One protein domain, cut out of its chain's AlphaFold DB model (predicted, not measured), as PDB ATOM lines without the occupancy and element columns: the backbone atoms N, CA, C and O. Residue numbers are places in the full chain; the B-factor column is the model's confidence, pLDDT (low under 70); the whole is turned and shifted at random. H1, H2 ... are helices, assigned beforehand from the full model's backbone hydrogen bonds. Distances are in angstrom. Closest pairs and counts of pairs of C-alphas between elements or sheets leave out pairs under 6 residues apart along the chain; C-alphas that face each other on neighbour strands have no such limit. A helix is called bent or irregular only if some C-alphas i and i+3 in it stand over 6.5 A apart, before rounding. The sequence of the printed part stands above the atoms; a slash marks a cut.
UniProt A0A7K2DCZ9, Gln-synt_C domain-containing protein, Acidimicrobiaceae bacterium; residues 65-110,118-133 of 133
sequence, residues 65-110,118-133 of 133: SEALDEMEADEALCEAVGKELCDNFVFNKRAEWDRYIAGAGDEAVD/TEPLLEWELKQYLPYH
ATOM      1  N   SER A  65      -6.076  19.288  41.788       95.06
ATOM      2  CA  SER A  65      -6.862  18.259  42.480       95.06
ATOM      3  C   SER A  65      -6.795  18.422  43.997       95.06
ATOM      4  O   SER A  65      -7.839  18.469  44.642       95.06
ATOM      5  N   GLU A  66      -5.590  18.568  44.546       95.50
ATOM      6  CA  GLU A  66      -5.387  18.782  45.983       95.50
ATOM      7  C   GLU A  66      -6.012  20.103  46.450       95.50
ATOM      8  O   GLU A  66      -6.683  20.137  47.476       95.50
ATOM      9  N   ALA A  67      -5.884  21.178  45.663       96.06
ATOM     10  CA  ALA A  67      -6.489  22.469  45.992       96.06
ATOM     11  C   ALA A  67      -8.022  22.387  46.077       96.06
ATOM     12  O   ALA A  67      -8.641  23.053  46.907       96.06
ATOM     13  N   LEU A  68      -8.646  21.574  45.217       97.88
ATOM     14  CA  LEU A  68     -10.083  21.319  45.263       97.88
ATOM     15  C   LEU A  68     -10.463  20.472  46.485       97.88
ATOM     16  O   LEU A  68     -11.471  20.782  47.113       97.88
ATOM     17  N   ASP A  69      -9.657  19.470  46.855       98.00
ATOM     18  CA  ASP A  69      -9.881  18.663  48.064       98.00
ATOM     19  C   ASP A  69      -9.822  19.533  49.334       98.00
ATOM     20  O   ASP A  69     -10.710  19.458  50.186       98.00
ATOM     21  N   GLU A  70      -8.816  20.406  49.442       96.94
ATOM     22  CA  GLU A  70      -8.680  21.355  50.554       96.94
ATOM     23  C   GLU A  70      -9.824  22.378  50.589       96.94
ATOM     24  O   GLU A  70     -10.366  22.664  51.658       96.94
ATOM     25  N   MET A  71     -10.237  22.901  49.428       96.62
ATOM     26  CA  MET A  71     -11.367  23.827  49.327       96.62
ATOM     27  C   MET A  71     -12.681  23.174  49.775       96.62
ATOM     28  O   MET A  71     -13.447  23.797  50.509       96.62
ATOM     29  N   GLU A  72     -12.956  21.939  49.343       97.62
ATOM     30  CA  GLU A  72     -14.159  21.194  49.733       97.62
ATOM     31  C   GLU A  72     -14.176  20.871  51.234       97.62
ATOM     32  O   GLU A  72     -15.246  20.860  51.845       97.62
ATOM     33  N   ALA A  73     -13.005  20.643  51.838       98.12
ATOM     34  CA  ALA A  73     -12.873  20.405  53.272       98.12
ATOM     35  C   ALA A  73     -13.131  21.664  54.126       98.12
ATOM     36  O   ALA A  73     -13.569  21.543  55.273       98.12
ATOM     37  N   ASP A  74     -12.899  22.869  53.590       97.69
ATOM     38  CA  ASP A  74     -13.235  24.133  54.258       97.69
ATOM     39  C   ASP A  74     -14.708  24.519  54.027       97.69
ATOM     40  O   ASP A  74     -15.057  25.449  53.287       97.69
ATOM     41  N   GLU A  75     -15.606  23.792  54.700       98.19
ATOM     42  CA  GLU A  75     -17.051  24.039  54.643       98.19
ATOM     43  C   GLU A  75     -17.406  25.475  55.063       98.19
ATOM     44  O   GLU A  75     -18.303  26.089  54.485       98.19
ATOM     45  N   ALA A  76     -16.693  26.050  56.036       98.25
ATOM     46  CA  ALA A  76     -16.978  27.393  56.536       98.25
ATOM     47  C   ALA A  76     -16.702  28.466  55.476       98.25
ATOM     48  O   ALA A  76     -17.515  29.379  55.290       98.25
ATOM     49  N   LEU A  77     -15.578  28.353  54.765       98.06
ATOM     50  CA  LEU A  77     -15.260  29.235  53.650       98.06
ATOM     51  C   LEU A  77     -16.226  29.019  52.484       98.06
ATOM     52  O   LEU A  77     -16.734  29.999  51.933       98.06
ATOM     53  N   CYS A  78     -16.531  27.764  52.143       98.44
ATOM     54  CA  CYS A  78     -17.468  27.439  51.072       98.44
ATOM     55  C   CYS A  78     -18.865  28.022  51.322       98.44
ATOM     56  O   CYS A  78     -19.437  28.647  50.429       98.44
ATOM     57  N   GLU A  79     -19.393  27.901  52.539       98.50
ATOM     58  CA  GLU A  79     -20.669  28.511  52.925       98.50
ATOM     59  C   GLU A  79     -20.611  30.047  52.890       98.50
ATOM     60  O   GLU A  79     -21.545  30.701  52.424       98.50
ATOM     61  N   ALA A  80     -19.502  30.649  53.332       98.38
ATOM     62  CA  ALA A  80     -19.341  32.103  53.346       98.38
ATOM     63  C   ALA A  80     -19.232  32.716  51.937       98.38
ATOM     64  O   ALA A  80     -19.724  33.825  51.705       98.38
ATOM     65  N   VAL A  81     -18.577  32.023  51.002       98.12
ATOM     66  CA  VAL A  81     -18.468  32.436  49.593       98.12
ATOM     67  C   VAL A  81     -19.765  32.144  48.834       98.12
ATOM     68  O   VAL A  81     -20.196  32.959  48.017       98.12
ATOM     69  N   GLY A  82     -20.409  31.021  49.144       98.38
ATOM     70  CA  GLY A  82     -21.660  30.563  48.556       98.38
ATOM     71  C   GLY A  82     -21.542  29.108  48.119       98.38
ATOM     72  O   GLY A  82     -20.930  28.816  47.092       98.38
ATOM     73  N   LYS A  83     -22.185  28.203  48.864       98.25
ATOM     74  CA  LYS A  83     -22.047  26.752  48.684       98.25
ATOM     75  C   LYS A  83     -22.308  26.276  47.254       98.25
ATOM     76  O   LYS A  83     -21.477  25.589  46.679       98.25
ATOM     77  N   GLU A  84     -23.412  26.702  46.640       98.31
ATOM     78  CA  GLU A  84     -23.761  26.297  45.268       98.31
ATOM     79  C   GLU A  84     -22.746  26.786  44.222       98.31
ATOM     80  O   GLU A  84     -22.480  26.101  43.232       98.31
ATOM     81  N   LEU A  85     -22.161  27.970  44.439       98.06
ATOM     82  CA  LEU A  85     -21.116  28.507  43.571       98.06
ATOM     83  C   LEU A  85     -19.845  27.660  43.683       98.06
ATOM     84  O   LEU A  85     -19.268  27.306  42.654       98.06
ATOM     85  N   CYS A  86     -19.438  27.330  44.909       98.38
ATOM     86  CA  CYS A  86     -18.292  26.470  45.182       98.38
ATOM     87  C   CYS A  86     -18.488  25.071  44.589       98.38
ATOM     88  O   CYS A  86     -17.618  24.602  43.864       98.38
ATOM     89  N   ASP A  87     -19.654  24.456  44.787       98.31
ATOM     90  CA  ASP A  87     -19.963  23.118  44.268       98.31
ATOM     91  C   ASP A  87     -19.891  23.068  42.739       98.31
ATOM     92  O   ASP A  87     -19.283  22.169  42.155       98.31
ATOM     93  N   ASN A  88     -20.462  24.070  42.065       98.25
ATOM     94  CA  ASN A  88     -20.364  24.168  40.613       98.25
ATOM     95  C   ASN A  88     -18.924  24.451  40.150       98.25
ATOM     96  O   ASN A  88     -18.493  23.934  39.118       98.25
ATOM     97  N   PHE A  89     -18.168  25.273  40.881       97.88
ATOM     98  CA  PHE A  89     -16.763  25.529  40.570       97.88
ATOM     99  C   PHE A  89     -15.941  24.238  40.649       97.88
ATOM    100  O   PHE A  89     -15.276  23.888  39.673       97.88
ATOM    101  N   VAL A  90     -16.065  23.495  41.752       98.19
ATOM    102  CA  VAL A  90     -15.404  22.204  41.961       98.19
ATOM    103  C   VAL A  90     -15.780  21.226  40.858       98.19
ATOM    104  O   VAL A  90     -14.892  20.681  40.208       98.19
ATOM    105  N   PHE A  91     -17.073  21.056  40.569       98.12
ATOM    106  CA  PHE A  91     -17.535  20.156  39.510       98.12
ATOM    107  C   PHE A  91     -16.855  20.445  38.161       98.12
ATOM    108  O   PHE A  91     -16.337  19.541  37.503       98.12
ATOM    109  N   ASN A  92     -16.806  21.719  37.761       96.88
ATOM    110  CA  ASN A  92     -16.187  22.115  36.498       96.88
ATOM    111  C   ASN A  92     -14.664  21.922  36.508       96.88
ATOM    112  O   ASN A  92     -14.100  21.484  35.500       96.88
ATOM    113  N   LYS A  93     -14.001  22.226  37.629       95.88
ATOM    114  CA  LYS A  93     -12.544  22.125  37.762       95.88
ATOM    115  C   LYS A  93     -12.039  20.693  37.911       95.88
ATOM    116  O   LYS A  93     -10.991  20.387  37.356       95.88
ATOM    117  N   ARG A  94     -12.810  19.785  38.515       97.44
ATOM    118  CA  ARG A  94     -12.523  18.339  38.470       97.44
ATOM    119  C   ARG A  94     -12.565  17.816  37.040       97.44
ATOM    120  O   ARG A  94     -11.625  17.174  36.594       97.44
ATOM    121  N   ALA A  95     -13.594  18.183  36.276       95.06
ATOM    122  CA  ALA A  95     -13.673  17.788  34.873       95.06
ATOM    123  C   ALA A  95     -12.526  18.380  34.028       95.06
ATOM    124  O   ALA A  95     -12.098  17.768  33.051       95.06
ATOM    125  N   GLU A  96     -12.057  19.589  34.351       92.00
ATOM    126  CA  GLU A  96     -10.864  20.196  33.742       92.00
ATOM    127  C   GLU A  96      -9.594  19.413  34.075       92.00
ATOM    128  O   GLU A  96      -8.848  19.075  33.158       92.00
ATOM    129  N   TRP A  97      -9.405  19.055  35.344       92.00
ATOM    130  CA  TRP A  97      -8.294  18.230  35.803       92.00
ATOM    131  C   TRP A  97      -8.261  16.854  35.126       92.00
ATOM    132  O   TRP A  97      -7.225  16.451  34.608       92.00
ATOM    133  N   ASP A  98      -9.405  16.171  35.023       91.75
ATOM    134  CA  ASP A  98      -9.500  14.872  34.343       91.75
ATOM    135  C   ASP A  98      -9.055  14.963  32.876       91.75
ATOM    136  O   ASP A  98      -8.388  14.067  32.352       91.75
ATOM    137  N   ARG A  99      -9.403  16.066  32.195       87.75
ATOM    138  CA  ARG A  99      -8.955  16.323  30.820       87.75
ATOM    139  C   ARG A  99      -7.463  16.628  30.751       87.75
ATOM    140  O   ARG A  99      -6.826  16.155  29.813       87.75
ATOM    141  N   TYR A 100      -6.923  17.379  31.715       85.12
ATOM    142  CA  TYR A 100      -5.487  17.637  31.811       85.12
ATOM    143  C   TYR A 100      -4.709  16.333  31.946       85.12
ATOM    144  O   TYR A 100      -3.869  16.054  31.100       85.12
ATOM    145  N   ILE A 101      -5.045  15.492  32.926       86.88
ATOM    146  CA  ILE A 101      -4.338  14.228  33.166       86.88
ATOM    147  C   ILE A 101      -4.436  13.289  31.960       86.88
ATOM    148  O   ILE A 101      -3.439  12.695  31.551       86.88
ATOM    149  N   ALA A 102      -5.610  13.196  31.327       85.44
ATOM    150  CA  ALA A 102      -5.775  12.396  30.114       85.44
ATOM    151  C   ALA A 102      -4.951  12.917  28.920       85.44
ATOM    152  O   ALA A 102      -4.587  12.132  28.045       85.44
ATOM    153  N   GLY A 103      -4.700  14.229  28.855       78.31
ATOM    154  CA  GLY A 103      -3.943  14.876  27.783       78.31
ATOM    155  C   GLY A 103      -2.435  14.943  28.029       78.31
ATOM    156  O   GLY A 103      -1.674  14.834  27.074       78.31
ATOM    157  N   ALA A 104      -2.011  15.122  29.280       76.56
ATOM    158  CA  ALA A 104      -0.611  15.226  29.678       76.56
ATOM    159  C   ALA A 104       0.076  13.857  29.759       76.56
ATOM    160  O   ALA A 104       1.250  13.742  29.421       76.56
ATOM    161  N   GLY A 105      -0.646  12.796  30.143       72.19
ATOM    162  CA  GLY A 105      -0.053  11.463  30.270       72.19
ATOM    163  C   GLY A 105       1.157  11.469  31.214       72.19
ATOM    164  O   GLY A 105       1.082  12.034  32.300       72.19
ATOM    165  N   ASP A 106       2.275  10.876  30.783       64.75
ATOM    166  CA  ASP A 106       3.535  10.834  31.550       64.75
ATOM    167  C   ASP A 106       4.254  12.202  31.628       64.75
ATOM    168  O   ASP A 106       5.248  12.331  32.340       64.75
ATOM    169  N   GLU A 107       3.782  13.215  30.893       63.44
ATOM    170  CA  GLU A 107       4.315  14.587  30.892       63.44
ATOM    171  C   GLU A 107       3.551  15.512  31.857       63.44
ATOM    172  O   GLU A 107       3.762  16.727  31.855       63.44
ATOM    173  N   ALA A 108       2.643  14.962  32.676       64.94
ATOM    174  CA  ALA A 108       2.039  15.708  33.772       64.94
ATOM    175  C   ALA A 108       3.148  16.232  34.689       64.94
ATOM    176  O   ALA A 108       4.040  15.491  35.111       64.94
ATOM    177  N   VAL A 109       3.124  17.538  34.946       63.06
ATOM    178  CA  VAL A 109       4.194  18.167  35.702       63.06
ATOM    179  C   VAL A 109       3.889  18.036  37.184       63.06
ATOM    180  O   VAL A 109       3.121  18.817  37.736       63.06
ATOM    181  N   ASP A 110       4.520  17.049  37.808       60.84
ATOM    182  CA  ASP A 110       4.476  16.843  39.260       60.84
ATOM    183  C   ASP A 110       5.664  17.513  39.980       60.84
ATOM    184  O   ASP A 110       5.699  17.567  41.208       60.84
ATOM    185  N   THR A 118       9.737  27.050  29.235       62.56
ATOM    186  CA  THR A 118      10.059  26.889  27.807       62.56
ATOM    187  C   THR A 118       9.412  25.651  27.201       62.56
ATOM    188  O   THR A 118       9.534  25.415  25.997       62.56
ATOM    189  N   GLU A 119       8.722  24.875  28.030       70.44
ATOM    190  CA  GLU A 119       7.979  23.699  27.629       70.44
ATOM    191  C   GLU A 119       6.860  24.138  26.672       70.44
ATOM    192  O   GLU A 119       6.183  25.147  26.909       70.44
ATOM    193  N   PRO A 120       6.678  23.439  25.542       68.50
ATOM    194  CA  PRO A 120       5.576  23.737  24.645       68.50
ATOM    195  C   PRO A 120       4.250  23.461  25.358       68.50
ATOM    196  O   PRO A 120       4.113  22.450  26.042       68.50
ATOM    197  N   LEU A 121       3.258  24.334  25.145       73.69
ATOM    198  CA  LEU A 121       1.882  24.046  25.553       73.69
ATOM    199  C   LEU A 121       1.447  22.711  24.945       73.69
ATOM    200  O   LEU A 121       1.641  22.476  23.744       73.69
ATOM    201  N   LEU A 122       0.836  21.864  25.764       75.56
ATOM    202  CA  LEU A 122       0.342  20.568  25.331       75.56
ATOM    203  C   LEU A 122      -0.775  20.766  24.297       75.56
ATOM    204  O   LEU A 122      -1.548  21.727  24.342       75.56
ATOM    205  N   GLU A 123      -0.905  19.827  23.358       75.56
ATOM    206  CA  GLU A 123      -1.882  19.933  22.262       75.56
ATOM    207  C   GLU A 123      -3.324  20.105  22.783       75.56
ATOM    208  O   GLU A 123      -4.148  20.805  22.185       75.56
ATOM    209  N   TRP A 124      -3.628  19.517  23.942       76.94
ATOM    210  CA  TRP A 124      -4.930  19.665  24.581       76.94
ATOM    211  C   TRP A 124      -5.145  21.074  25.169       76.94
ATOM    212  O   TRP A 124      -6.257  21.590  25.056       76.94
ATOM    213  N   GLU A 125      -4.115  21.719  25.733       75.75
ATOM    214  CA  GLU A 125      -4.195  23.083  26.285       75.75
ATOM    215  C   GLU A 125      -4.500  24.083  25.177       75.75
ATOM    216  O   GLU A 125      -5.392  24.920  25.313       75.75
ATOM    217  N   LEU A 126      -3.820  23.933  24.036       80.38
ATOM    218  CA  LEU A 126      -4.088  24.723  22.835       80.38
ATOM    219  C   LEU A 126      -5.545  24.552  22.387       80.38
ATOM    220  O   LEU A 126      -6.244  25.531  22.130       80.38
ATOM    221  N   LYS A 127      -6.047  23.315  22.352       80.56
ATOM    222  CA  LYS A 127      -7.433  23.030  21.961       80.56
ATOM    223  C   LYS A 127      -8.463  23.567  22.960       80.56
ATOM    224  O   LYS A 127      -9.559  23.948  22.553       80.56
ATOM    225  N   GLN A 128      -8.147  23.565  24.250       79.44
ATOM    226  CA  GLN A 128      -9.055  23.986  25.314       79.44
ATOM    227  C   GLN A 128      -9.109  25.512  25.450       79.44
ATOM    228  O   GLN A 128     -10.197  26.077  25.564       79.44
ATOM    229  N   TYR A 129      -7.950  26.173  25.438       80.62
ATOM    230  CA  TYR A 129      -7.815  27.590  25.786       80.62
ATOM    231  C   TYR A 129      -7.596  28.509  24.586       80.62
ATOM    232  O   TYR A 129      -7.920  29.692  24.666       80.62
ATOM    233  N   LEU A 130      -7.124  27.978  23.455       81.94
ATOM    234  CA  LEU A 130      -6.958  28.722  22.206       81.94
ATOM    235  C   LEU A 130      -7.853  28.250  21.033       81.94
ATOM    236  O   LEU A 130      -7.481  28.497  19.890       81.94
ATOM    237  N   PRO A 131      -9.054  27.653  21.219       72.62
ATOM    238  CA  PRO A 131      -9.856  27.161  20.089       72.62
ATOM    239  C   PRO A 131     -10.355  28.261  19.134       72.62
ATOM    240  O   PRO A 131     -10.897  27.949  18.074       72.62
ATOM    241  N   TYR A 132     -10.205  29.534  19.511       69.50
ATOM    242  CA  TYR A 132     -10.659  30.702  18.749       69.50
ATOM    243  C   TYR A 132      -9.537  31.698  18.416       69.50
ATOM    244  O   TYR A 132      -9.835  32.807  17.966       69.50
ATOM    245  N   HIS A 133      -8.281  31.322  18.654       56.38
ATOM    246  CA  HIS A 133      -7.097  32.099  18.285       56.38
ATOM    247  C   HIS A 133      -6.391  31.441  17.099       56.38
ATOM    248  O   HIS A 133      -5.939  32.206  16.216       56.38
TER     249      HIS A 133
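AT A GLANCE: This is residues 65 to 110 and 118 to 133 of the 133 residues of the protein "Gln-synt_C domain-containing protein" of Acidimicrobiaceae bacterium (UniProt A0A7K2DCZ9). One long helix, H3, makes the length of a loose shape; the short helix H1 lies side by side with part of it and runs the opposite way, the short helix H2 joins the two at one end, about perpendicular to both, and the short helix H4 packs on H3 near its other end, at residues 100 to 103. The 62 printed residues hold four named helices, H1 to H4 in chain order, and no named strand: all helix. The whole is loose, radius of gyration of the C-alphas 14.6 A, spanning 39 by 28 by 20 A.

IN THESE COORDINATES: H1, residues 65 to 73, begins at C-alpha 65 (-6.862, 18.259, 42.480) and is 12.5 A long. H2, residues 75 to 81, is 9.9 A. H3, residues 83 to 107, is 34.1 A, with a kink of 45 degrees near residue 101; it is irregular, C-alphas 103 and 106 being 9.3 A apart. H4, residues 123 to 129, is 10.3 A and ends at C-alpha 129 (-7.815, 27.590, 25.786).

HOW THE PARTS SIT: H1 and H2 only just touch, only at the corner, with 3 pairs of C-alphas within 8 A, the closest Glu 72 and Cys 78, 7.2 A. H3, with residues 90 to 97 alone, touches H1 at a shallow tilt of 20 degrees, opposite ways; the closest C-alphas, Leu 68 and Val 90, are 6.3 A apart. H3, with residues 100 to 103 alone, touches H4; the closest C-alphas, Gly 103 and Trp 124, are 5.8 A apart. H4 is apart from H1 and H2. Every O i to N i+4 pair is within hydrogen-bond range in H1, H2 and H4, and 19 of 21 in H3.

THE WHOLE: The C-alphas of Ala 76 and His 133, the two farthest apart, are 39.8 A apart. Residues 111 to 117 are not printed; the gap between C-alphas 110 and 118 is 16.2 A. The links H1 to H2 and H2 to H3 are tight. The model's pLDDT is under 70 at residues 106 to 110, 118, 120 and 132 to 133.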